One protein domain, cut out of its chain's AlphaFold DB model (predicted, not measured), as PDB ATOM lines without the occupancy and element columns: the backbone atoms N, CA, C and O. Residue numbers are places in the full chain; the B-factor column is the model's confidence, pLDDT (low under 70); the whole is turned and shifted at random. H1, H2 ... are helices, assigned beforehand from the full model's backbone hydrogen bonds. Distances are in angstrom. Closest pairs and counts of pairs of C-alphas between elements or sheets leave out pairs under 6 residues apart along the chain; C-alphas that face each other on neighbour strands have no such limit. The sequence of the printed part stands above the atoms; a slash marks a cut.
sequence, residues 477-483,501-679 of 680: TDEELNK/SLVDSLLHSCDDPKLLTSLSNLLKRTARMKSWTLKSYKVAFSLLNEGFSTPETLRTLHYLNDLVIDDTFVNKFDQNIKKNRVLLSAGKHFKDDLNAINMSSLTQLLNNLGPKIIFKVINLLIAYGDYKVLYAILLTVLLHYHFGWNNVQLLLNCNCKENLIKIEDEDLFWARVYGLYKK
ATOM      1  N   THR A 477     148.565 161.930 184.797       76.19
ATOM      2  CA  THR A 477     149.342 163.171 184.642       76.19
ATOM      3  C   THR A 477     150.186 163.501 185.873       76.19
ATOM      4  O   THR A 477     149.796 163.255 187.012       76.19
ATOM      5  N   ASP A 478     151.367 164.086 185.646       74.56
ATOM      6  CA  ASP A 478     152.220 164.608 186.724       74.56
ATOM      7  C   ASP A 478     151.573 165.770 187.474       74.56
ATOM      8  O   ASP A 478     151.858 165.981 188.650       74.56
ATOM      9  N   GLU A 479     150.701 166.521 186.812       72.62
ATOM     10  CA  GLU A 479     150.023 167.675 187.396       72.62
ATOM     11  C   GLU A 479     149.059 167.257 188.502       72.62
ATOM     12  O   GLU A 479     149.067 167.858 189.570       72.62
ATOM     13  N   GLU A 480     148.290 166.183 188.303       67.12
ATOM     14  CA  GLU A 480     147.398 165.634 189.330       67.12
ATOM     15  C   GLU A 480     148.166 165.124 190.549       67.12
ATOM     16  O   GLU A 480     147.748 165.362 191.680       67.12
ATOM     17  N   LEU A 481     149.321 164.491 190.334       71.94
ATOM     18  CA  LEU A 481     150.171 163.999 191.417       71.94
ATOM     19  C   LEU A 481     150.877 165.142 192.173       71.94
ATOM     20  O   LEU A 481     151.171 165.017 193.360       71.94
ATOM     21  N   ASN A 482     151.160 166.252 191.487       73.19
ATOM     22  CA  ASN A 482     151.866 167.412 192.031       73.19
ATOM     23  C   ASN A 482     150.943 168.547 192.487       73.19
ATOM     24  O   ASN A 482     151.456 169.609 192.853       73.19
ATOM     25  N   LYS A 483     149.617 168.342 192.509       73.88
ATOM     26  CA  LYS A 483     148.667 169.241 193.179       73.88
ATOM     27  C   LYS A 483     148.928 169.214 194.681       73.88
ATOM     28  O   LYS A 483     148.259 168.543 195.453       73.88
ATOM     29  N   SER A 501     162.331 174.794 220.107       68.69
ATOM     30  CA  SER A 501     162.947 173.830 221.041       68.69
ATOM     31  C   SER A 501     163.273 172.468 220.409       68.69
ATOM     32  O   SER A 501     164.248 171.817 220.793       68.69
ATOM     33  N   LEU A 502     162.526 172.039 219.386       68.62
ATOM     34  CA  LEU A 502     162.867 170.859 218.574       68.62
ATOM     35  C   LEU A 502     164.112 171.079 217.705       68.62
ATOM     36  O   LEU A 502     164.954 170.186 217.596       68.62
ATOM     37  N   VAL A 503     164.231 172.257 217.096       66.56
ATOM     38  CA  VAL A 503     165.398 172.679 216.310       66.56
ATOM     39  C   VAL A 503     166.626 172.831 217.216       66.56
ATOM     40  O   VAL A 503     167.695 172.337 216.866       66.56
ATOM     41  N   ASP A 504     166.461 173.377 218.419       65.19
ATOM     42  CA  ASP A 504     167.507 173.494 219.444       65.19
ATOM     43  C   ASP A 504     167.955 172.125 219.964       65.19
ATOM     44  O   ASP A 504     169.136 171.875 220.194       65.19
ATOM     45  N   SER A 505     167.027 171.174 220.064       67.75
ATOM     46  CA  SER A 505     167.348 169.787 220.395       67.75
ATOM     47  C   SER A 505     168.196 169.097 219.315       67.75
ATOM     48  O   SER A 505     169.044 168.263 219.648       67.75
ATOM     49  N   LEU A 506     167.976 169.457 218.045       64.81
ATOM     50  CA  LEU A 506     168.668 168.935 216.862       64.81
ATOM     51  C   LEU A 506     170.001 169.627 216.568       64.81
ATOM     52  O   LEU A 506     170.864 169.004 215.946       64.81
ATOM     53  N   LEU A 507     170.190 170.860 217.044       61.97
ATOM     54  CA  LEU A 507     171.431 171.636 216.929       61.97
ATOM     55  C   LEU A 507     172.654 170.903 217.492       61.97
ATOM     56  O   LEU A 507     173.769 171.160 217.062       61.97
ATOM     57  N   HIS A 508     172.466 169.967 218.427       63.12
ATOM     58  CA  HIS A 508     173.558 169.147 218.974       63.12
ATOM     59  C   HIS A 508     173.867 167.889 218.147       63.12
ATOM     60  O   HIS A 508     174.801 167.163 218.467       63.12
ATOM     61  N   SER A 509     173.061 167.588 217.125       63.66
ATOM     62  CA  SER A 509     173.162 166.360 216.320       63.66
ATOM     63  C   SER A 509     173.502 166.600 214.849       63.66
ATOM     64  O   SER A 509     173.786 165.641 214.135       63.66
ATOM     65  N   CYS A 510     173.437 167.848 214.383       66.31
ATOM     66  CA  CYS A 510     173.669 168.199 212.990       66.31
ATOM     67  C   CYS A 510     174.620 169.392 212.902       66.31
ATOM     68  O   CYS A 510     174.294 170.478 213.377       66.31
ATOM     69  N   ASP A 511     175.766 169.182 212.256       74.19
ATOM     70  CA  ASP A 511     176.814 170.196 212.121       74.19
ATOM     71  C   ASP A 511     176.534 171.207 210.988       74.19
ATOM     72  O   ASP A 511     177.213 172.228 210.893       74.19
ATOM     73  N   ASP A 512     175.538 170.955 210.119       81.62
ATOM     74  CA  ASP A 512     175.233 171.816 208.967       81.62
ATOM     75  C   ASP A 512     174.087 172.817 209.256       81.62
ATOM     76  O   ASP A 512     172.903 172.442 209.276       81.62
ATOM     77  N   PRO A 513     174.387 174.125 209.398       80.31
ATOM     78  CA  PRO A 513     173.378 175.150 209.673       80.31
ATOM     79  C   PRO A 513     172.382 175.359 208.516       80.31
ATOM     80  O   PRO A 513     171.252 175.816 208.740       80.31
ATOM     81  N   LYS A 514     172.748 175.017 207.271       85.62
ATOM     82  CA  LYS A 514     171.843 175.133 206.111       85.62
ATOM     83  C   LYS A 514     170.742 174.081 206.160       85.62
ATOM     84  O   LYS A 514     169.581 174.385 205.856       85.62
ATOM     85  N   LEU A 515     171.090 172.864 206.574       83.69
ATOM     86  CA  LEU A 515     170.139 171.767 206.743       83.69
ATOM     87  C   LEU A 515     169.142 172.106 207.852       83.69
ATOM     88  O   LEU A 515     167.934 171.978 207.652       83.69
ATOM     89  N   LEU A 516     169.628 172.648 208.968       83.88
ATOM     90  CA  LEU A 516     168.792 173.077 210.086       83.88
ATOM     91  C   LEU A 516     167.787 174.172 209.692       83.88
ATOM     92  O   LEU A 516     166.601 174.081 210.014       83.88
ATOM     93  N   THR A 517     168.238 175.181 208.941       85.00
ATOM     94  CA  THR A 517     167.366 176.258 208.440       85.00
ATOM     95  C   THR A 517     166.291 175.702 207.501       85.00
ATOM     96  O   THR A 517     165.110 176.040 207.613       85.00
ATOM     97  N   SER A 518     166.686 174.792 206.605       85.00
ATOM     98  CA  SER A 518     165.776 174.117 205.674       85.00
ATOM     99  C   SER A 518     164.746 173.259 206.411       85.00
ATOM    100  O   SER A 518     163.561 173.293 206.076       85.00
ATOM    101  N   LEU A 519     165.173 172.541 207.453       85.31
ATOM    102  CA  LEU A 519     164.302 171.738 208.302       85.31
ATOM    103  C   LEU A 519     163.322 172.612 209.090       85.31
ATOM    104  O   LEU A 519     162.136 172.306 209.100       85.31
ATOM    105  N   SER A 520     163.769 173.713 209.700       84.44
ATOM    106  CA  SER A 520     162.888 174.638 210.432       84.44
ATOM    107  C   SER A 520     161.781 175.191 209.529       84.44
ATOM    108  O   SER A 520     160.600 175.158 209.883       84.44
ATOM    109  N   ASN A 521     162.139 175.626 208.318       84.69
ATOM    110  CA  ASN A 521     161.173 176.111 207.331       84.69
ATOM    111  C   ASN A 521     160.199 175.013 206.887       84.69
ATOM    112  O   ASN A 521     158.996 175.259 206.767       84.69
ATOM    113  N   LEU A 522     160.704 173.794 206.682       85.44
ATOM    114  CA  LEU A 522     159.884 172.642 206.333       85.44
ATOM    115  C   LEU A 522     158.907 172.301 207.464       85.44
ATOM    116  O   LEU A 522     157.713 172.209 207.205       85.44
ATOM    117  N   LEU A 523     159.375 172.214 208.710       84.25
ATOM    118  CA  LEU A 523     158.552 171.915 209.885       84.25
ATOM    119  C   LEU A 523     157.461 172.961 210.106       84.25
ATOM    120  O   LEU A 523     156.311 172.603 210.349       84.25
ATOM    121  N   LYS A 524     157.783 174.251 209.949       84.25
ATOM    122  CA  LYS A 524     156.789 175.338 209.998       84.25
ATOM    123  C   LYS A 524     155.703 175.165 208.939       84.25
ATOM    124  O   LYS A 524     154.544 175.486 209.193       84.25
ATOM    125  N   ARG A 525     156.060 174.662 207.754       81.19
ATOM    126  CA  ARG A 525     155.111 174.413 206.664       81.19
ATOM    127  C   ARG A 525     154.291 173.144 206.893       81.19
ATOM    128  O   ARG A 525     153.083 173.177 206.690       81.19
ATOM    129  N   THR A 526     154.902 172.058 207.364       82.56
ATOM    130  CA  THR A 526     154.197 170.801 207.661       82.56
ATOM    131  C   THR A 526     153.302 170.912 208.892       82.56
ATOM    132  O   THR A 526     152.253 170.283 208.932       82.56
ATOM    133  N   ALA A 527     153.652 171.752 209.872       80.25
ATOM    134  CA  ALA A 527     152.816 172.016 211.046       80.25
ATOM    135  C   ALA A 527     151.443 172.607 210.677       80.25
ATOM    136  O   ALA A 527     150.462 172.381 211.384       80.25
ATOM    137  N   ARG A 528     151.349 173.311 209.540       79.88
ATOM    138  CA  ARG A 528     150.083 173.856 209.019       79.88
ATOM    139  C   ARG A 528     149.162 172.775 208.442       79.88
ATOM    140  O   ARG A 528     147.958 172.997 208.350       79.88
ATOM    141  N   MET A 529     149.692 171.600 208.096       78.44
ATOM    142  CA  MET A 529     148.908 170.485 207.562       78.44
ATOM    143  C   MET A 529     148.264 169.709 208.719       78.44
ATOM    144  O   MET A 529     148.877 168.841 209.349       78.44
ATOM    145  N   LYS A 530     147.013 170.052 209.053       72.94
ATOM    146  CA  LYS A 530     146.287 169.419 210.169       72.94
ATOM    147  C   LYS A 530     146.020 167.927 209.920       72.94
ATOM    148  O   LYS A 530     146.152 167.170 210.877       72.94
ATOM    149  N   SER A 531     145.762 167.525 208.671       77.75
ATOM    150  CA  SER A 531     145.404 166.156 208.258       77.75
ATOM    151  C   SER A 531     146.541 165.132 208.317       77.75
ATOM    152  O   SER A 531     146.277 163.937 208.338       77.75
ATOM    153  N   TRP A 532     147.802 165.565 208.345       83.75
ATOM    154  CA  TRP A 532     148.925 164.632 208.240       83.75
ATOM    155  C   TRP A 532     149.101 163.796 209.506       83.75
ATOM    156  O   TRP A 532     149.175 164.325 210.611       83.75
ATOM    157  N   THR A 533     149.215 162.484 209.347       79.25
ATOM    158  CA  THR A 533     149.359 161.532 210.454       79.25
ATOM    159  C   THR A 533     150.823 161.408 210.884       79.25
ATOM    160  O   THR A 533     151.136 161.412 212.076       79.25
ATOM    161  N   LEU A 534     151.750 161.414 209.923       80.44
ATOM    162  CA  LEU A 534     153.196 161.375 210.134       80.44
ATOM    163  C   LEU A 534     153.789 162.787 210.204       80.44
ATOM    164  O   LEU A 534     154.422 163.276 209.269       80.44
ATOM    165  N   LYS A 535     153.635 163.436 211.364       76.44
ATOM    166  CA  LYS A 535     154.237 164.754 211.670       76.44
ATOM    167  C   LYS A 535     155.627 164.660 212.312       76.44
ATOM    168  O   LYS A 535     156.021 165.513 213.103       76.44
ATOM    169  N   SER A 536     156.372 163.601 212.015       81.31
ATOM    170  CA  SER A 536     157.690 163.379 212.608       81.31
ATOM    171  C   SER A 536     158.748 164.307 212.010       81.31
ATOM    172  O   SER A 536     159.017 164.274 210.807       81.31
ATOM    173  N   TYR A 537     159.441 165.057 212.871       83.69
ATOM    174  CA  TYR A 537     160.610 165.826 212.447       83.69
ATOM    175  C   TYR A 537     161.761 164.932 211.976       83.69
ATOM    176  O   TYR A 537     162.510 165.336 211.093       83.69
ATOM    177  N   LYS A 538     161.893 163.712 212.518       85.81
ATOM    178  CA  LYS A 538     162.939 162.771 212.101       85.81
ATOM    179  C   LYS A 538     162.696 162.208 210.709       85.81
ATOM    180  O   LYS A 538     163.662 161.912 210.023       85.81
ATOM    181  N   VAL A 539     161.440 162.095 210.281       88.81
ATOM    182  CA  VAL A 539     161.082 161.719 208.902       88.81
ATOM    183  C   VAL A 539     161.468 162.832 207.929       88.81
ATOM    184  O   VAL A 539     162.060 162.570 206.888       88.81
ATOM    185  N   ALA A 540     161.190 164.089 208.279       88.50
ATOM    186  CA  ALA A 540     161.625 165.232 207.479       88.50
ATOM    187  C   ALA A 540     163.160 165.351 207.438       88.50
ATOM    188  O   ALA A 540     163.750 165.538 206.375       88.50
ATOM    189  N   PHE A 541     163.810 165.191 208.591       88.00
ATOM    190  CA  PHE A 541     165.263 165.212 208.717       88.00
ATOM    191  C   PHE A 541     165.930 164.060 207.959       88.00
ATOM    192  O   PHE A 541     166.924 164.295 207.282       88.00
ATOM    193  N   SER A 542     165.388 162.837 208.014       89.44
ATOM    194  CA  SER A 542     165.968 161.691 207.307       89.44
ATOM    195  C   SER A 542     165.937 161.873 205.793       89.44
ATOM    196  O   SER A 542     166.908 161.524 205.135       89.44
ATOM    197  N   LEU A 543     164.882 162.486 205.247       90.38
ATOM    198  CA  LEU A 543     164.812 162.842 203.829       90.38
ATOM    199  C   LEU A 543     165.851 163.912 203.453       90.38
ATOM    200  O   LEU A 543     166.566 163.746 202.467       90.38
ATOM    201  N   LEU A 544     165.989 164.977 204.252       89.88
ATOM    202  CA  LEU A 544     166.984 166.030 204.000       89.88
ATOM    203  C   LEU A 544     168.426 165.510 204.109       89.88
ATOM    204  O   LEU A 544     169.256 165.819 203.260       89.88
ATOM    205  N   ASN A 545     168.714 164.681 205.116       89.69
ATOM    206  CA  ASN A 545     170.028 164.066 205.319       89.69
ATOM    207  C   ASN A 545     170.433 163.141 204.157       89.69
ATOM    208  O   ASN A 545     171.610 162.924 203.899       89.69
ATOM    209  N   GLU A 546     169.447 162.610 203.441       88.94
ATOM    210  CA  GLU A 546     169.610 161.742 202.278       88.94
ATOM    211  C   GLU A 546     169.707 162.512 200.945       88.94
ATOM    212  O   GLU A 546     169.665 161.905 199.872       88.94
ATOM    213  N   GLY A 547     169.843 163.842 201.010       88.00
ATOM    214  CA  GLY A 547     170.123 164.710 199.866       88.00
ATOM    215  C   GLY A 547     168.894 165.269 199.150       88.00
ATOM    216  O   GLY A 547     169.041 165.851 198.079       88.00
ATOM    217  N   PHE A 548     167.687 165.115 199.704       89.75
ATOM    218  CA  PHE A 548     166.485 165.687 199.095       89.75
ATOM    219  C   PHE A 548     166.468 167.206 199.258       89.75
ATOM    220  O   PHE A 548     166.711 167.740 200.344       89.75
ATOM    221  N   SER A 549     166.095 167.916 198.196       90.81
ATOM    222  CA  SER A 549     165.799 169.342 198.301       90.81
ATOM    223  C   SER A 549     164.524 169.570 199.126       90.81
ATOM    224  O   SER A 549     163.634 168.722 199.195       90.81
ATOM    225  N   THR A 550     164.377 170.744 199.743       88.50
ATOM    226  CA  THR A 550     163.161 171.103 200.496       88.50
ATOM    227  C   THR A 550     161.845 170.862 199.730       88.50
ATOM    228  O   THR A 550     160.925 170.301 200.334       88.50
ATOM    229  N   PRO A 551     161.699 171.237 198.438       88.69
ATOM    230  CA  PRO A 551     160.471 170.950 197.697       88.69
ATOM    231  C   PRO A 551     160.262 169.452 197.444       88.69
ATOM    232  O   PRO A 551     159.125 168.986 197.512       88.69
ATOM    233  N   GLU A 552     161.326 168.685 197.195       89.62
ATOM    234  CA  GLU A 552     161.233 167.233 197.010       89.62
ATOM    235  C   GLU A 552     160.834 166.529 198.300       89.62
ATOM    236  O   GLU A 552     159.925 165.705 198.280       89.62
ATOM    237  N   THR A 553     161.433 166.908 199.431       90.50
ATOM    238  CA  THR A 553     161.054 166.396 200.751       90.50
ATOM    239  C   THR A 553     159.578 166.648 201.021       90.50
ATOM    240  O   THR A 553     158.859 165.743 201.434       90.50
ATOM    241  N   LEU A 554     159.093 167.859 200.742       88.75
ATOM    242  CA  LEU A 554     157.689 168.199 200.942       88.75
ATOM    243  C   LEU A 554     156.770 167.373 200.030       88.75
ATOM    244  O   LEU A 554     155.750 166.862 200.489       88.75
ATOM    245  N   ARG A 555     157.154 167.179 198.764       88.56
ATOM    246  CA  ARG A 555     156.438 166.319 197.813       88.56
ATOM    247  C   ARG A 555     156.402 164.860 198.283       88.56
ATOM    248  O   ARG A 555     155.348 164.236 198.245       88.56
ATOM    249  N   THR A 556     157.516 164.319 198.773       89.81
ATOM    250  CA  THR A 556     157.578 162.953 199.319       89.81
ATOM    251  C   THR A 556     156.745 162.808 200.594       89.81
ATOM    252  O   THR A 556     156.062 161.801 200.757       89.81
ATOM    253  N   LEU A 557     156.733 163.814 201.472       90.62
ATOM    254  CA  LEU A 557     155.877 163.825 202.662       90.62
ATOM    255  C   LEU A 557     154.386 163.872 202.308       90.62
ATOM    256  O   LEU A 557     153.599 163.180 202.951       90.62
ATOM    257  N   HIS A 558     154.015 164.634 201.277       88.88
ATOM    258  CA  HIS A 558     152.661 164.644 200.724       88.88
ATOM    259  C   HIS A 558     152.283 163.263 200.172       88.88
ATOM    260  O   HIS A 558     151.250 162.712 200.535       88.88
ATOM    261  N   TYR A 559     153.158 162.638 199.375       90.44
ATOM    262  CA  TYR A 559     152.935 161.271 198.893       90.44
ATOM    263  C   TYR A 559     152.728 160.274 200.030       90.44
ATOM    264  O   TYR A 559     151.879 159.390 199.938       90.44
ATOM    265  N   LEU A 560     153.492 160.410 201.111       91.06
ATOM    266  CA  LEU A 560     153.386 159.512 202.246       91.06
ATOM    267  C   LEU A 560     152.074 159.713 203.016       91.06
ATOM    268  O   LEU A 560     151.379 158.738 203.277       91.06
ATOM    269  N   ASN A 561     151.732 160.950 203.375       90.12
ATOM    270  CA  ASN A 561     150.572 161.225 204.226       90.12
ATOM    271  C   ASN A 561     149.248 161.161 203.464       90.12
ATOM    272  O   ASN A 561     148.313 160.544 203.951       90.12
ATOM    273  N   ASP A 562     149.170 161.755 202.275       86.00
ATOM    274  CA  ASP A 562     147.884 161.936 201.595       86.00
ATOM    275  C   ASP A 562     147.551 160.771 200.647       86.00
ATOM    276  O   ASP A 562     146.380 160.492 200.401       86.00
ATOM    277  N   LEU A 563     148.562 160.051 200.129       86.19
ATOM    278  CA  LEU A 563     148.343 158.912 199.224       86.19
ATOM    279  C   LEU A 563     148.576 157.555 199.894       86.19
ATOM    280  O   LEU A 563     147.849 156.601 199.625       86.19
ATOM    281  N   VAL A 564     149.623 157.412 200.711       90.19
ATOM    282  CA  VAL A 564     149.997 156.102 201.271       90.19
ATOM    283  C   VAL A 564     149.312 155.818 202.605       90.19
ATOM    284  O   VAL A 564     148.862 154.691 202.810       90.19
ATOM    285  N   ILE A 565     149.257 156.805 203.499       90.62
ATOM    286  CA  ILE A 565     148.776 156.675 204.883       90.62
ATOM    287  C   ILE A 565     147.481 157.470 205.027       90.62
ATOM    288  O   ILE A 565     147.373 158.411 205.811       90.62
ATOM    289  N   ASP A 566     146.503 157.068 204.225       89.25
ATOM    290  CA  ASP A 566     145.156 157.612 204.264       89.25
ATOM    291  C   ASP A 566     144.409 157.183 205.540       89.25
ATOM    292  O   ASP A 566     144.810 156.265 206.265       89.25
ATOM    293  N   ASP A 567     143.261 157.805 205.802       89.75
ATOM    294  CA  ASP A 567     142.424 157.446 206.951       89.75
ATOM    295  C   ASP A 567     142.009 155.968 206.913       89.75
ATOM    296  O   ASP A 567     141.842 155.329 207.955       89.75
ATOM    297  N   THR A 568     141.868 155.374 205.720       91.19
ATOM    298  CA  THR A 568     141.549 153.945 205.609       91.19
ATOM    299  C   THR A 568     142.716 153.065 206.042       91.19
ATOM    300  O   THR A 568     142.488 152.054 206.712       91.19
ATOM    301  N   PHE A 569     143.957 153.440 205.725       93.12
ATOM    302  CA  PHE A 569     145.167 152.776 206.190       93.12
ATOM    303  C   PHE A 569     145.280 152.844 207.708       93.12
ATOM    304  O   PHE A 569     145.494 151.806 208.336       93.12
ATOM    305  N   VAL A 570     145.086 154.024 208.305       92.56
ATOM    306  CA  VAL A 570     145.159 154.211 209.764       92.56
ATOM    307  C   VAL A 570     144.104 153.363 210.468       92.56
ATOM    308  O   VAL A 570     144.432 152.561 211.341       92.56
ATOM    309  N   ASN A 571     142.852 153.443 210.014       93.19
ATOM    310  CA  ASN A 571     141.762 152.654 210.582       93.19
ATOM    311  C   ASN A 571     142.010 151.145 210.440       93.19
ATOM    312  O   ASN A 571     141.785 150.384 211.383       93.19
ATOM    313  N   LYS A 572     142.515 150.686 209.286       94.00
ATOM    314  CA  LYS A 572     142.888 149.276 209.088       94.00
ATOM    315  C   LYS A 572     144.043 148.865 209.992       94.00
ATOM    316  O   LYS A 572     144.012 147.749 210.507       94.00
ATOM    317  N   PHE A 573     145.042 149.722 210.184       94.25
ATOM    318  CA  PHE A 573     146.172 149.451 211.064       94.25
ATOM    319  C   PHE A 573     145.703 149.292 212.520       94.25
ATOM    320  O   PHE A 573     145.978 148.260 213.137       94.25
ATOM    321  N   ASP A 574     144.930 150.246 213.039       92.81
ATOM    322  CA  ASP A 574     144.482 150.248 214.436       92.81
ATOM    323  C   ASP A 574     143.482 149.117 214.735       92.81
ATOM    324  O   ASP A 574     143.512 148.507 215.806       92.81
ATOM    325  N   GLN A 575     142.618 148.764 213.779       90.94
ATOM    326  CA  GLN A 575     141.674 147.654 213.956       90.94
ATOM    327  C   GLN A 575     142.349 146.282 213.875       90.94
ATOM    328  O   GLN A 575     141.953 145.353 214.588       90.94
ATOM    329  N   ASN A 576     143.340 146.123 212.993       91.44
ATOM    330  CA  ASN A 576     143.948 144.818 212.738       91.44
ATOM    331  C   ASN A 576     145.087 144.477 213.695       91.44
ATOM    332  O   ASN A 576     145.370 143.289 213.854       91.44
ATOM    333  N   ILE A 577     145.697 145.452 214.376       89.12
ATOM    334  CA  ILE A 577     146.825 145.188 215.282       89.12
ATOM    335  C   ILE A 577     146.437 144.204 216.397       89.12
ATOM    336  O   ILE A 577     147.197 143.296 216.721       89.12
ATOM    337  N   LYS A 578     145.194 144.304 216.890       86.31
ATOM    338  CA  LYS A 578     144.638 143.435 217.940       86.31
ATOM    339  C   LYS A 578     144.107 142.099 217.418       86.31
ATOM    340  O   LYS A 578     143.925 141.169 218.195       86.31
ATOM    341  N   LYS A 579     143.823 141.998 216.115       90.50
ATOM    342  CA  LYS A 579     143.180 140.824 215.494       90.50
ATOM    343  C   LYS A 579     144.162 139.920 214.756       90.50
ATOM    344  O   LYS A 579     143.857 138.757 214.500       90.50
ATOM    345  N   ASN A 580     145.320 140.438 214.358       92.25
ATOM    346  CA  ASN A 580     146.228 139.710 213.489       92.25
ATOM    347  C   ASN A 580     146.861 138.511 214.214       92.25
ATOM    348  O   ASN A 580     147.597 138.665 215.188       92.25
ATOM    349  N   ARG A 581     146.623 137.300 213.692       90.75
ATOM    350  CA  ARG A 581     147.115 136.040 214.271       90.75
ATOM    351  C   ARG A 581     148.638 135.996 214.414       90.75
ATOM    352  O   ARG A 581     149.130 135.439 215.390       90.75
ATOM    353  N   VAL A 582     149.382 136.549 213.457       89.06
ATOM    354  CA  VAL A 582     150.853 136.527 213.479       89.06
ATOM    355  C   VAL A 582     151.378 137.456 214.572       89.06
ATOM    356  O   VAL A 582     152.254 137.041 215.329       89.06
ATOM    357  N   LEU A 583     150.791 138.653 214.722       87.75
ATOM    358  CA  LEU A 583     151.116 139.562 215.828       87.75
ATOM    359  C   LEU A 583     150.770 138.941 217.181       87.75
ATOM    360  O   LEU A 583     151.609 138.949 218.070       87.75
ATOM    361  N   LEU A 584     149.587 138.341 217.327       88.06
ATOM    362  CA  LEU A 584     149.177 137.693 218.576       88.06
ATOM    363  C   LEU A 584     150.050 136.482 218.923       88.06
ATOM    364  O   LEU A 584     150.365 136.259 220.087       88.06
ATOM    365  N   SER A 585     150.448 135.689 217.924       88.69
ATOM    366  CA  SER A 585     151.275 134.501 218.147       88.69
ATOM    367  C   SER A 585     152.715 134.849 218.506       88.69
ATOM    368  O   SER A 585     153.306 134.163 219.335       88.69
ATOM    369  N   ALA A 586     153.292 135.859 217.857       82.31
ATOM    370  CA  ALA A 586     154.656 136.299 218.132       82.31
ATOM    371  C   ALA A 586     154.727 137.229 219.357       82.31
ATOM    372  O   ALA A 586     155.706 137.216 220.092       82.31
ATOM    373  N   GLY A 587     153.662 137.989 219.606       76.00
ATOM    374  CA  GLY A 587     153.504 138.918 220.719       76.00
ATOM    375  C   GLY A 587     152.853 138.318 221.962       76.00
ATOM    376  O   GLY A 587     152.374 139.076 222.798       76.00
ATOM    377  N   LYS A 588     152.826 136.985 222.122       85.75
ATOM    378  CA  LYS A 588     152.281 136.333 223.334       85.75
ATOM    379  C   LYS A 588     152.895 136.886 224.623       85.75
ATOM    380  O   LYS A 588     152.204 136.991 225.627       85.75
ATOM    381  N   HIS A 589     154.170 137.262 224.566       84.38
ATOM    382  CA  HIS A 589     154.914 137.842 225.683       84.38
ATOM    383  C   HIS A 589     154.741 139.366 225.821       84.38
ATOM    384  O   HIS A 589     155.145 139.923 226.830       84.38
ATOM    385  N   PHE A 590     154.120 140.028 224.840       86.62
ATOM    386  CA  PHE A 590     154.045 141.491 224.707       86.62
ATOM    387  C   PHE A 590     152.594 141.975 224.550       86.62
ATOM    388  O   PHE A 590     152.306 142.911 223.804       86.62
ATOM    389  N   LYS A 591     151.640 141.297 225.202       86.81
ATOM    390  CA  LYS A 591     150.207 141.602 225.060       86.81
ATOM    391  C   LYS A 591     149.883 143.035 225.496       86.81
ATOM    392  O   LYS A 591     149.100 143.708 224.828       86.81
ATOM    393  N   ASP A 592     150.500 143.493 226.579       87.12
ATOM    394  CA  ASP A 592     150.276 144.832 227.127       87.12
ATOM    395  C   ASP A 592     150.846 145.914 226.204       87.12
ATOM    396  O   ASP A 592     150.166 146.900 225.913       87.12
ATOM    397  N   ASP A 593     152.031 145.669 225.637       86.94
ATOM    398  CA  ASP A 593     152.656 146.555 224.654       86.94
ATOM    399  C   ASP A 593     151.799 146.685 223.390       86.94
ATOM    400  O   ASP A 593     151.506 147.794 222.945       86.94
ATOM    401  N   LEU A 594     151.324 145.562 222.835       86.88
ATOM    402  CA  LEU A 594     150.471 145.554 221.640       86.88
ATOM    403  C   LEU A 594     149.144 146.294 221.842       86.88
ATOM    404  O   LEU A 594     148.609 146.855 220.887       86.88
ATOM    405  N   ASN A 595     148.616 146.327 223.066       87.50
ATOM    406  CA  ASN A 595     147.397 147.071 223.378       87.50
ATOM    407  C   ASN A 595     147.615 148.588 223.424       87.50
ATOM    408  O   ASN A 595     146.672 149.333 223.150       87.50
ATOM    409  N   ALA A 596     148.829 149.032 223.758       86.88
ATOM    410  CA  ALA A 596     149.206 150.441 223.826       86.88
ATOM    411  C   ALA A 596     149.563 151.045 222.454       86.88
ATOM    412  O   ALA A 596     149.671 152.266 222.312       86.88
ATOM    413  N   ILE A 597     149.763 150.201 221.438       89.25
ATOM    414  CA  ILE A 597     150.204 150.638 220.117       89.25
ATOM    415  C   ILE A 597     149.002 150.962 219.227       89.25
ATOM    416  O   ILE A 597     148.138 150.131 218.959       89.25
ATOM    417  N   ASN A 598     149.003 152.188 218.722       91.00
ATOM    418  CA  ASN A 598     148.175 152.686 217.630       91.00
ATOM    419  C   ASN A 598     149.093 153.400 216.614       91.00
ATOM    420  O   ASN A 598     150.317 153.450 216.796       91.00
ATOM    421  N   MET A 599     148.535 153.958 215.543       90.19
ATOM    422  CA  MET A 599     149.340 154.638 214.522       90.19
ATOM    423  C   MET A 599     150.108 155.866 215.058       90.19
ATOM    424  O   MET A 599     151.231 156.142 214.615       90.19
ATOM    425  N   SER A 600     149.558 156.599 216.033       87.69
ATOM    426  CA  SER A 600     150.241 157.762 216.623       87.69
ATOM    427  C   SER A 600     151.422 157.342 217.504       87.69
ATOM    428  O   SER A 600     152.525 157.864 217.331       87.69
ATOM    429  N   SER A 601     151.243 156.326 218.349       88.06
ATOM    430  CA  SER A 601     152.299 155.666 219.121       88.06
ATOM    431  C   SER A 601     153.374 155.080 218.208       88.06
ATOM    432  O   SER A 601     154.564 155.216 218.470       88.06
ATOM    433  N   LEU A 602     152.994 154.467 217.083       88.38
ATOM    434  CA  LEU A 602     153.964 153.955 216.119       88.38
ATOM    435  C   LEU A 602     154.801 155.087 215.510       88.38
ATOM    436  O   LEU A 602     156.008 154.938 215.341       88.38
ATOM    437  N   THR A 603     154.187 156.228 215.205       86.88
ATOM    438  CA  THR A 603     154.913 157.399 214.693       86.88
ATOM    439  C   THR A 603     155.927 157.915 215.718       86.88
ATOM    440  O   THR A 603     157.041 158.285 215.347       86.88
ATOM    441  N   GLN A 604     155.588 157.880 217.009       86.56
ATOM    442  CA  GLN A 604     156.533 158.171 218.092       86.56
ATOM    443  C   GLN A 604     157.643 157.115 218.177       86.56
ATOM    444  O   GLN A 604     158.812 157.473 218.271       86.56
ATOM    445  N   LEU A 605     157.316 155.827 218.046       88.00
ATOM    446  CA  LEU A 605     158.310 154.750 218.026       88.00
ATOM    447  C   LEU A 605     159.293 154.896 216.854       88.00
ATOM    448  O   LEU A 605     160.494 154.706 217.033       88.00
ATOM    449  N   LEU A 606     158.812 155.278 215.667       88.31
ATOM    450  CA  LEU A 606     159.670 155.564 214.514       88.31
ATOM    451  C   LEU A 606     160.638 156.720 214.804       88.31
ATOM    452  O   LEU A 606     161.762 156.695 214.310       88.31
ATOM    453  N   ASN A 607     160.265 157.679 215.659       85.38
ATOM    454  CA  ASN A 607     161.177 158.733 216.108       85.38
ATOM    455  C   ASN A 607     162.305 158.207 216.995       85.38
ATOM    456  O   ASN A 607     163.292 158.908 217.173       85.38
ATOM    457  N   ASN A 608     162.221 156.995 217.531       87.44
ATOM    458  CA  ASN A 608     163.304 156.408 218.321       87.44
ATOM    459  C   ASN A 608     164.288 155.595 217.462       87.44
ATOM    460  O   ASN A 608     165.296 155.115 217.981       87.44
ATOM    461  N   LEU A 609     164.039 155.475 216.152       89.31
ATOM    462  CA  LEU A 609     164.924 154.805 215.198       89.31
ATOM    463  C   LEU A 609     165.952 155.771 214.587       89.31
ATOM    464  O   LEU A 609     165.786 156.995 214.583       89.31
ATOM    465  N   GLY A 610     167.030 155.203 214.042       89.06
ATOM    466  CA  GLY A 610     168.044 155.954 213.300       89.06
ATOM    467  C   GLY A 610     167.520 156.504 211.959       89.06
ATOM    468  O   GLY A 610     166.651 155.884 211.338       89.06
ATOM    469  N   PRO A 611     168.064 157.633 211.458       88.88
ATOM    470  CA  PRO A 611     167.568 158.305 210.252       88.88
ATOM    471  C   PRO A 611     167.630 157.421 208.999       88.88
ATOM    472  O   PRO A 611     166.675 157.409 208.225       88.88
ATOM    473  N   LYS A 612     168.686 156.611 208.837       90.62
ATOM    474  CA  LYS A 612     168.822 155.649 207.725       90.62
ATOM    475  C   LYS A 612     167.700 154.611 207.706       90.62
ATOM    476  O   LYS A 612     167.132 154.298 206.661       90.62
ATOM    477  N   ILE A 613     167.336 154.117 208.887       93.12
ATOM    478  CA  ILE A 613     166.283 153.114 209.051       93.12
ATOM    479  C   ILE A 613     164.937 153.735 208.710       93.12
ATOM    480  O   ILE A 613     164.208 153.177 207.894       93.12
ATOM    481  N   ILE A 614     164.644 154.922 209.254       92.75
ATOM    482  CA  ILE A 614     163.433 155.685 208.924       92.75
ATOM    483  C   ILE A 614     163.342 155.907 207.413       92.75
ATOM    484  O   ILE A 614     162.297 155.659 206.818       92.75
ATOM    485  N   PHE A 615     164.434 156.317 206.773       92.50
ATOM    486  CA  PHE A 615     164.459 156.529 205.333       92.50
ATOM    487  C   PHE A 615     164.107 155.254 204.549       92.50
ATOM    488  O   PHE A 615     163.262 155.268 203.650       92.50
ATOM    489  N   LYS A 616     164.669 154.104 204.934       93.75
ATOM    490  CA  LYS A 616     164.310 152.817 204.329       93.75
ATOM    491  C   LYS A 616     162.850 152.424 204.596       93.75
ATOM    492  O   LYS A 616     162.216 151.868 203.698       93.75
ATOM    493  N   VAL A 617     162.291 152.752 205.767       94.25
ATOM    494  CA  VAL A 617     160.851 152.588 206.047       94.25
ATOM    495  C   VAL A 617     160.014 153.407 205.065       94.25
ATOM    496  O   VAL A 617     159.077 152.859 204.489       94.25
ATOM    497  N   ILE A 618     160.369 154.670 204.807       93.62
ATOM    498  CA  ILE A 618     159.670 155.524 203.829       93.62
ATOM    499  C   ILE A 618     159.685 154.867 202.443       93.62
ATOM    500  O   ILE A 618     158.636 154.745 201.810       93.62
ATOM    501  N   ASN A 619     160.842 154.363 202.001       93.81
ATOM    502  CA  ASN A 619     160.970 153.679 200.709       93.81
ATOM    503  C   ASN A 619     160.040 152.463 200.610       93.81
ATOM    504  O   ASN A 619     159.379 152.263 199.591       93.81
ATOM    505  N   LEU A 620     159.976 151.652 201.668       95.12
ATOM    506  CA  LEU A 620     159.118 150.469 201.718       95.12
ATOM    507  C   LEU A 620     157.634 150.840 201.756       95.12
ATOM    508  O   LEU A 620     156.841 150.216 201.052       95.12
ATOM    509  N   LEU A 621     157.260 151.861 202.529       94.25
ATOM    510  CA  LEU A 621     155.885 152.346 202.614       94.25
ATOM    511  C   LEU A 621     155.396 152.886 201.274       94.25
ATOM    512  O   LEU A 621     154.317 152.501 200.841       94.25
ATOM    513  N   ILE A 622     156.189 153.703 200.584       93.56
ATOM    514  CA  ILE A 622     155.820 154.216 199.258       93.56
ATOM    515  C   ILE A 622     155.726 153.072 198.244       93.56
ATOM    516  O   ILE A 622     154.786 153.018 197.451       93.56
ATOM    517  N   ALA A 623     156.670 152.127 198.281       92.75
ATOM    518  CA  ALA A 623     156.705 151.022 197.334       92.75
ATOM    519  C   ALA A 623     155.526 150.056 197.494       92.75
ATOM    520  O   ALA A 623     154.915 149.657 196.503       92.75
ATOM    521  N   TYR A 624     155.227 149.643 198.727       92.75
ATOM    522  CA  TYR A 624     154.206 148.636 199.023       92.75
ATOM    523  C   TYR A 624     152.842 149.240 199.300       92.75
ATOM    524  O   TYR A 624     151.838 148.723 198.807       92.75
ATOM    525  N   GLY A 625     152.817 150.315 200.081       89.50
ATOM    526  CA  GLY A 625     151.591 150.965 200.497       89.50
ATOM    527  C   GLY A 625     150.757 150.164 201.482       89.50
ATOM    528  O   GLY A 625     149.532 150.277 201.471       89.50
ATOM    529  N   ASP A 626     151.408 149.303 202.260       91.31
ATOM    530  CA  ASP A 626     150.766 148.307 203.106       91.31
ATOM    531  C   ASP A 626     151.193 148.480 204.566       91.31
ATOM    532  O   ASP A 626     152.382 148.552 204.890       91.31
ATOM    533  N   TYR A 627     150.205 148.500 205.455       92.81
ATOM    534  CA  TYR A 627     150.378 148.633 206.894       92.81
ATOM    535  C   TYR A 627     151.047 147.401 207.520       92.81
ATOM    536  O   TYR A 627     151.653 147.498 208.587       92.81
ATOM    537  N   LYS A 628     151.042 146.248 206.833       94.44
ATOM    538  CA  LYS A 628     151.774 145.043 207.259       94.44
ATOM    539  C   LYS A 628     153.286 145.259 207.372       94.44
ATOM    540  O   LYS A 628     153.932 144.608 208.192       94.44
ATOM    541  N   VAL A 629     153.862 146.174 206.584       94.75
ATOM    542  CA  VAL A 629     155.289 146.536 206.697       94.75
ATOM    543  C   VAL A 629     155.572 147.106 208.087       94.75
ATOM    544  O   VAL A 629     156.551 146.725 208.729       94.75
ATOM    545  N   LEU A 630     154.675 147.957 208.586       94.50
ATOM    546  CA  LEU A 630     154.787 148.566 209.908       94.50
ATOM    547  C   LEU A 630     154.651 147.533 211.027       94.50
ATOM    548  O   LEU A 630     155.410 147.587 211.989       94.50
ATOM    549  N   TYR A 631     153.765 146.544 210.879       93.81
ATOM    550  CA  TYR A 631     153.682 145.424 211.823       93.81
ATOM    551  C   TYR A 631     154.965 144.606 211.880       93.81
ATOM    552  O   TYR A 631     155.413 144.242 212.965       93.81
ATOM    553  N   ALA A 632     155.569 144.321 210.727       95.00
ATOM    554  CA  ALA A 632     156.817 143.575 210.676       95.00
ATOM    555  C   ALA A 632     157.965 144.339 211.355       95.00
ATOM    556  O   ALA A 632     158.745 143.731 212.088       95.00
ATOM    557  N   ILE A 633     158.041 145.659 211.163       94.75
ATOM    558  CA  ILE A 633     159.015 146.527 211.841       94.75
ATOM    559  C   ILE A 633     158.775 146.523 213.349       94.75
ATOM    560  O   ILE A 633     159.687 146.211 214.112       94.75
ATOM    561  N   LEU A 634     157.542 146.804 213.769       93.19
ATOM    562  CA  LEU A 634     157.143 146.842 215.171       93.19
ATOM    563  C   LEU A 634     157.492 145.537 215.891       93.19
ATOM    564  O   LEU A 634     158.139 145.544 216.933       93.19
ATOM    565  N   LEU A 635     157.110 144.407 215.300       92.81
ATOM    566  CA  LEU A 635     157.357 143.096 215.880       92.81
ATOM    567  C   LEU A 635     158.852 142.747 215.904       92.81
ATOM    568  O   LEU A 635     159.315 142.117 216.849       92.81
ATOM    569  N   THR A 636     159.628 143.185 214.907       94.12
ATOM    570  CA  THR A 636     161.091 143.011 214.912       94.12
ATOM    571  C   THR A 636     161.729 143.788 216.061       94.12
ATOM    572  O   THR A 636     162.600 143.250 216.742       94.12
ATOM    573  N   VAL A 637     161.285 145.028 216.293       92.44
ATOM    574  CA  VAL A 637     161.754 145.857 217.409       92.44
ATOM    575  C   VAL A 637     161.412 145.198 218.747       92.44
ATOM    576  O   VAL A 637     162.306 145.027 219.570       92.44
ATOM    577  N   LEU A 638     160.169 144.737 218.925       90.31
ATOM    578  CA  LEU A 638     159.727 144.055 220.150       90.31
ATOM    579  C   LEU A 638     160.497 142.754 220.420       90.31
ATOM    580  O   LEU A 638     160.910 142.502 221.543       90.31
ATOM    581  N   LEU A 639     160.719 141.922 219.399       91.50
ATOM    582  CA  LEU A 639     161.339 140.605 219.587       91.50
ATOM    583  C   LEU A 639     162.856 140.655 219.778       91.50
ATOM    584  O   LEU A 639     163.422 139.758 220.400       91.50
ATOM    585  N   HIS A 640     163.532 141.635 219.178       91.56
ATOM    586  CA  HIS A 640     164.991 141.602 219.053       91.56
ATOM    587  C   HIS A 640     165.706 142.841 219.586       91.56
ATOM    588  O   HIS A 640     166.919 142.785 219.764       91.56
ATOM    589  N   TYR A 641     164.988 143.939 219.830       88.62
ATOM    590  CA  TYR A 641     165.562 145.223 220.249       88.62
ATOM    591  C   TYR A 641     164.842 145.802 221.479       88.62
ATOM    592  O   TYR A 641     164.863 147.009 221.715       88.62
ATOM    593  N   HIS A 642     164.232 144.926 222.286       83.19
ATOM    594  CA  HIS A 642     163.643 145.250 223.594       83.19
ATOM    595  C   HIS A 642     164.695 145.498 224.693       83.19
ATOM    596  O   HIS A 642     164.384 145.954 225.788       83.19
ATOM    597  N   PHE A 643     165.980 145.273 224.397       79.50
ATOM    598  CA  PHE A 643     167.069 145.500 225.347       79.50
ATOM    599  C   PHE A 643     167.104 146.958 225.834       79.50
ATOM    600  O   PHE A 643     167.431 147.868 225.075       79.50
ATOM    601  N   GLY A 644     166.799 147.163 227.119       72.81
ATOM    602  CA  GLY A 644     166.906 148.460 227.796       72.81
ATOM    603  C   GLY A 644     165.579 149.123 228.172       72.81
ATOM    604  O   GLY A 644     165.602 150.191 228.776       72.81
ATOM    605  N   TRP A 645     164.430 148.517 227.869       81.38
ATOM    606  CA  TRP A 645     163.125 149.051 228.266       81.38
ATOM    607  C   TRP A 645     162.151 147.912 228.556       81.38
ATOM    608  O   TRP A 645     162.100 146.949 227.816       81.38
ATOM    609  N   ASN A 646     161.365 148.009 229.630       79.38
ATOM    610  CA  ASN A 646     160.457 146.923 230.028       79.38
ATOM    611  C   ASN A 646     159.089 146.989 229.334       79.38
ATOM    612  O   ASN A 646     158.415 145.972 229.222       79.38
ATOM    613  N   ASN A 647     158.676 148.175 228.885       82.81
ATOM    614  CA  ASN A 647     157.355 148.434 228.313       82.81
ATOM    615  C   ASN A 647     157.476 149.491 227.206       82.81
ATOM    616  O   ASN A 647     158.178 150.490 227.386       82.81
ATOM    617  N   VAL A 648     156.783 149.298 226.082       84.25
ATOM    618  CA  VAL A 648     156.746 150.247 224.957       84.25
ATOM    619  C   VAL A 648     156.267 151.621 225.414       84.25
ATOM    620  O   VAL A 648     156.770 152.630 224.935       84.25
ATOM    621  N   GLN A 649     155.355 151.697 226.382       83.44
ATOM    622  CA  GLN A 649     154.885 152.965 226.942       83.44
ATOM    623  C   GLN A 649     156.020 153.807 227.531       83.44
ATOM    624  O   GLN A 649     155.956 155.031 227.459       83.44
ATOM    625  N   LEU A 650     157.083 153.186 228.055       81.25
ATOM    626  CA  LEU A 650     158.265 153.926 228.504       81.25
ATOM    627  C   LEU A 650     158.971 154.585 227.317       81.25
ATOM    628  O   LEU A 650     159.330 155.750 227.405       81.25
ATOM    629  N   LEU A 651     159.096 153.896 226.179       79.50
ATOM    630  CA  LEU A 651     159.647 154.490 224.955       79.50
ATOM    631  C   LEU A 651     158.760 155.592 224.364       79.50
ATOM    632  O   LEU A 651     159.283 156.513 223.742       79.50
ATOM    633  N   LEU A 652     157.438 155.484 224.517       81.31
ATOM    634  CA  LEU A 652     156.486 156.481 224.016       81.31
ATOM    635  C   LEU A 652     156.464 157.742 224.890       81.31
ATOM    636  O   LEU A 652     156.371 158.850 224.370       81.31
ATOM    637  N   ASN A 653     156.572 157.575 226.210       76.50
ATOM    638  CA  ASN A 653     156.487 158.673 227.174       76.50
ATOM    639  C   ASN A 653     157.844 159.340 227.442       76.50
ATOM    640  O   ASN A 653     157.898 160.513 227.813       76.50
ATOM    641  N   CYS A 654     158.953 158.620 227.265       63.72
ATOM    642  CA  CYS A 654     160.281 159.191 227.424       63.72
ATOM    643  C   CYS A 654     160.681 159.966 226.164       63.72
ATOM    644  O   CYS A 654     161.201 159.399 225.210       63.72
ATOM    645  N   ASN A 655     160.600 161.296 226.227       58.59
ATOM    646  CA  ASN A 655     161.312 162.205 225.311       58.59
ATOM    647  C   ASN A 655     162.853 162.146 225.470       58.59
ATOM    648  O   ASN A 655     163.574 163.025 224.990       58.59
ATOM    649  N   CYS A 656     163.382 161.151 226.188       51.97
ATOM    650  CA  CYS A 656     164.785 161.066 226.552       51.97
ATOM    651  C   CYS A 656     165.627 160.684 225.330       51.97
ATOM    652  O   CYS A 656     165.516 159.581 224.796       51.97
ATOM    653  N   LYS A 657     166.528 161.595 224.941       58.09
ATOM    654  CA  LYS A 657     167.509 161.448 223.849       58.09
ATOM    655  C   LYS A 657     168.382 160.187 223.962       58.09
ATOM    656  O   LYS A 657     168.970 159.763 222.973       58.09
ATOM    657  N   GLU A 658     168.462 159.601 225.154       56.97
ATOM    658  CA  GLU A 658     169.348 158.485 225.495       56.97
ATOM    659  C   GLU A 658     168.777 157.102 225.140       56.97
ATOM    660  O   GLU A 658     169.545 156.154 224.982       56.97
ATOM    661  N   ASN A 659     167.463 156.984 224.905       62.84
ATOM    662  CA  ASN A 659     166.801 155.707 224.601       62.84
ATOM    663  C   ASN A 659     166.606 155.490 223.091       62.84
ATOM    664  O   ASN A 659     165.549 155.046 222.638       62.84
ATOM    665  N   LEU A 660     167.620 155.824 222.284       73.81
ATOM    666  CA  LEU A 660     167.603 155.477 220.865       73.81
ATOM    667  C   LEU A 660     167.686 153.952 220.730       73.81
ATOM    668  O   LEU A 660     168.576 153.321 221.305       73.81
ATOM    669  N   ILE A 661     166.799 153.358 219.933       84.06
ATOM    670  CA  ILE A 661     166.866 151.930 219.628       84.06
ATOM    671  C   ILE A 661     168.114 151.712 218.768       84.06
ATOM    672  O   ILE A 661     168.141 152.044 217.579       84.06
ATOM    673  N   LYS A 662     169.176 151.192 219.389       87.12
ATOM    674  CA  LYS A 662     170.449 150.919 218.720       87.12
ATOM    675  C   LYS A 662     170.312 149.654 217.883       87.12
ATOM    676  O   LYS A 662     170.148 148.556 218.406       87.12
ATOM    677  N   ILE A 663     170.377 149.824 216.569       90.50
ATOM    678  CA  ILE A 663     170.381 148.726 215.606       90.50
ATOM    679  C   ILE A 663     171.808 148.613 215.075       90.50
ATOM    680  O   ILE A 663     172.247 149.456 214.302       90.50
ATOM    681  N   GLU A 664     172.539 147.603 215.551       87.81
ATOM    682  CA  GLU A 664     173.955 147.391 215.208       87.81
ATOM    683  C   GLU A 664     174.142 146.858 213.781       87.81
ATOM    684  O   GLU A 664     175.032 147.301 213.061       87.81
ATOM    685  N   ASP A 665     173.281 145.923 213.364       89.19
ATOM    686  CA  ASP A 665     173.307 145.302 212.037       89.19
ATOM    687  C   ASP A 665     171.985 145.574 211.301       89.19
ATOM    688  O   ASP A 665     170.958 144.923 211.543       89.19
ATOM    689  N   GLU A 666     172.016 146.557 210.395       91.06
ATOM    690  CA  GLU A 666     170.875 146.932 209.553       91.06
ATOM    691  C   GLU A 666     170.443 145.786 208.626       91.06
ATOM    692  O   GLU A 666     169.252 145.584 208.387       91.06
ATOM    693  N   ASP A 667     171.381 144.981 208.131       88.50
ATOM    694  CA  ASP A 667     171.083 143.907 207.186       88.50
ATOM    695  C   ASP A 667     170.333 142.765 207.857       88.50
ATOM    696  O   ASP A 667     169.373 142.214 207.304       88.50
ATOM    697  N   LEU A 668     170.763 142.416 209.068       90.06
ATOM    698  CA  LEU A 668     170.070 141.447 209.900       90.06
ATOM    699  C   LEU A 668     168.688 141.959 210.310       90.06
ATOM    700  O   LEU A 668     167.723 141.187 210.278       90.06
ATOM    701  N   PHE A 669     168.575 143.248 210.646       94.38
ATOM    702  CA  PHE A 669     167.297 143.890 210.938       94.38
ATOM    703  C   PHE A 669     166.327 143.745 209.758       94.38
ATOM    704  O   PHE A 669     165.253 143.162 209.915       94.38
ATOM    705  N   TRP A 670     166.721 144.158 208.552       94.38
ATOM    706  CA  TRP A 670     165.857 144.071 207.371       94.38
ATOM    707  C   TRP A 670     165.554 142.633 206.946       94.38
ATOM    708  O   TRP A 670     164.444 142.358 206.488       94.38
ATOM    709  N   ALA A 671     166.482 141.692 207.142       92.06
ATOM    710  CA  ALA A 671     166.219 140.274 206.905       92.06
ATOM    711  C   ALA A 671     165.125 139.725 207.840       92.06
ATOM    712  O   ALA A 671     164.254 138.973 207.390       92.06
ATOM    713  N   ARG A 672     165.133 140.129 209.118       94.50
ATOM    714  CA  ARG A 672     164.093 139.776 210.101       94.50
ATOM    715  C   ARG A 672     162.755 140.426 209.754       94.50
ATOM    716  O   ARG A 672     161.752 139.715 209.685       94.50
ATOM    717  N   VAL A 673     162.757 141.725 209.438       95.88
ATOM    718  CA  VAL A 673     161.554 142.454 209.001       95.88
ATOM    719  C   VAL A 673     160.947 141.786 207.770       95.88
ATOM    720  O   VAL A 673     159.758 141.486 207.766       95.88
ATOM    721  N   TYR A 674     161.744 141.472 206.747       95.06
ATOM    722  CA  TYR A 674     161.256 140.802 205.540       95.06
ATOM    723  C   TYR A 674     160.700 139.400 205.833       95.06
ATOM    724  O   TYR A 674     159.653 139.014 205.307       95.06
ATOM    725  N   GLY A 675     161.374 138.638 206.701       94.25
ATOM    726  CA  GLY A 675     160.922 137.315 207.130       94.25
ATOM    727  C   GLY A 675     159.572 137.345 207.850       94.25
ATOM    728  O   GLY A 675     158.749 136.460 207.624       94.25
ATOM    729  N   LEU A 676     159.326 138.364 208.679       93.81
ATOM    730  CA  LEU A 676     158.033 138.584 209.334       93.81
ATOM    731  C   LEU A 676     156.988 139.136 208.365       93.81
ATOM    732  O   LEU A 676     155.863 138.651 208.363       93.81
ATOM    733  N   TYR A 677     157.365 140.078 207.499       95.12
ATOM    734  CA  TYR A 677     156.487 140.640 206.473       95.12
ATOM    735  C   TYR A 677     155.891 139.546 205.585       95.12
ATOM    736  O   TYR A 677     154.689 139.532 205.360       95.12
ATOM    737  N   LYS A 678     156.698 138.561 205.165       93.88
ATOM    738  CA  LYS A 678     156.238 137.421 204.355       93.88
ATOM    739  C   LYS A 678     155.201 136.529 205.064       93.88
ATOM    740  O   LYS A 678     154.523 135.751 204.398       93.88
ATOM    741  N   LYS A 679     155.108 136.584 206.397       92.56
ATOM    742  CA  LYS A 679     154.132 135.806 207.179       92.56
ATOM    743  C   LYS A 679     152.769 136.496 207.282       92.56
ATOM    744  O   LYS A 679     151.804 135.815 207.622       92.56
TER     745      LYS A 679
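Overview. This is residues 477 to 483 and 501 to 679 of the 680 residues of the protein "DEKNAAC100868" of Brettanomyces naardenensis (UniProt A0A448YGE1). Short and medium helices cross one another in two packed groups: H2 to H5 make one side of the body, H6 to H9 with H11 to H13 make the other, and H10 runs between the two. In the second group H13 crosses over H11, H12 runs beside H8, and H9 sits nearest the middle of the whole; H1 is a small separate piece that touches no helix. The 186 printed residues have 13 named helices, H1 to H13 in order along the chain, and no named strand, an all helix class. The whole is compact, with a radius of gyration of the C-alphas of 16.6 A, and spans 46 by 42 by 30 A.

Arrangement. Start at Thr 477 and look at H1, residues 478 to 481; it is apart from H5, residues 550 to 564, but only just, at 8.4 A. Past the cut, H2, residues 501 to 506, and H3, residues 513 to 526, form a helical hairpin. They only just touch, with 3 pairs of C-alphas within 8 A, the closest those of Val 503 and Ser 520 at 6.7 A. H4, residues 537 to 545, touches H3 at a steep tilt of 45 degrees, opposite ways, with C-alphas 519 and 541 closest at 6.6 A. H5 touches H4 at a steep tilt of 50 degrees, opposite ways, with C-alphas 543 and 553 closest at 6.0 A. Go on to H6, residues 567 to 577, which meets H5 only through their link. H7, residues 581 to 586, and H8, residues 591 to 596, are each close to H6 but not clearly touching it. H9, residues 599 to 606, only just touches H6, with 3 pairs of C-alphas within 8 A; C-alphas 570 and 599 are closest at 6.3 A. Next comes H10, residues 611 to 624, which touches H4 with residues 611 to 615 alone, about perpendicular at 86 degrees; C-alphas 542 and 611 are closest at 4.8 A. With residues 618 to 622 alone H10 touches H5, closest at C-alphas 564 and 622, 6.4 A. H11, residues 628 to 640, only just touches H7, with 3 pairs of C-alphas within 8 A, closest at C-alphas 583 and 635, 7.2 A. H12, residues 648 to 653, touches H8 at a shallow tilt of 26 degrees, the same way, closest at C-alphas 593 and 648, 5.5 A. H12 also touches H9, about perpendicular at 90 degrees, closest at C-alphas 604 and 652, 6.2 A. H13, residues 666 to 677, touches H11 at a steep tilt of 58 degrees, opposite ways, closest at C-alphas 632 and 677, 5.1 A. In H2 to H13 every O i to N i+4 pair is within hydrogen-bond range; H1 is too short for such a pair.

Along the chain. Find C-alpha 478 at (152.220, 164.608, 186.724), where H1 begins. Find C-alpha 550 at (163.161, 171.103, 200.496); from there H5 runs 20.0 A to C-alpha 564. H3 measures 19.8 A, H10 20.0 A, H11 18.0 A and H6 15.5 A from first to last C-alpha. H13 runs 16.0 A and ends at C-alpha 677, (156.487, 140.640, 206.473).

Size, cuts and confidence. The two C-alphas farthest apart, those of Thr 477 and Asn 646, are 49.5 A apart. Residues 484 to 500 are not printed, and C-alphas 483 and 501 stand 31.6 A apart across this cut. The link from H12 to H13, residues 654 to 665, is long. Mean pLDDT of the printed part is 85.3; look for values under 70 at residue 480, residues 501 to 510 and residues 654 to 659.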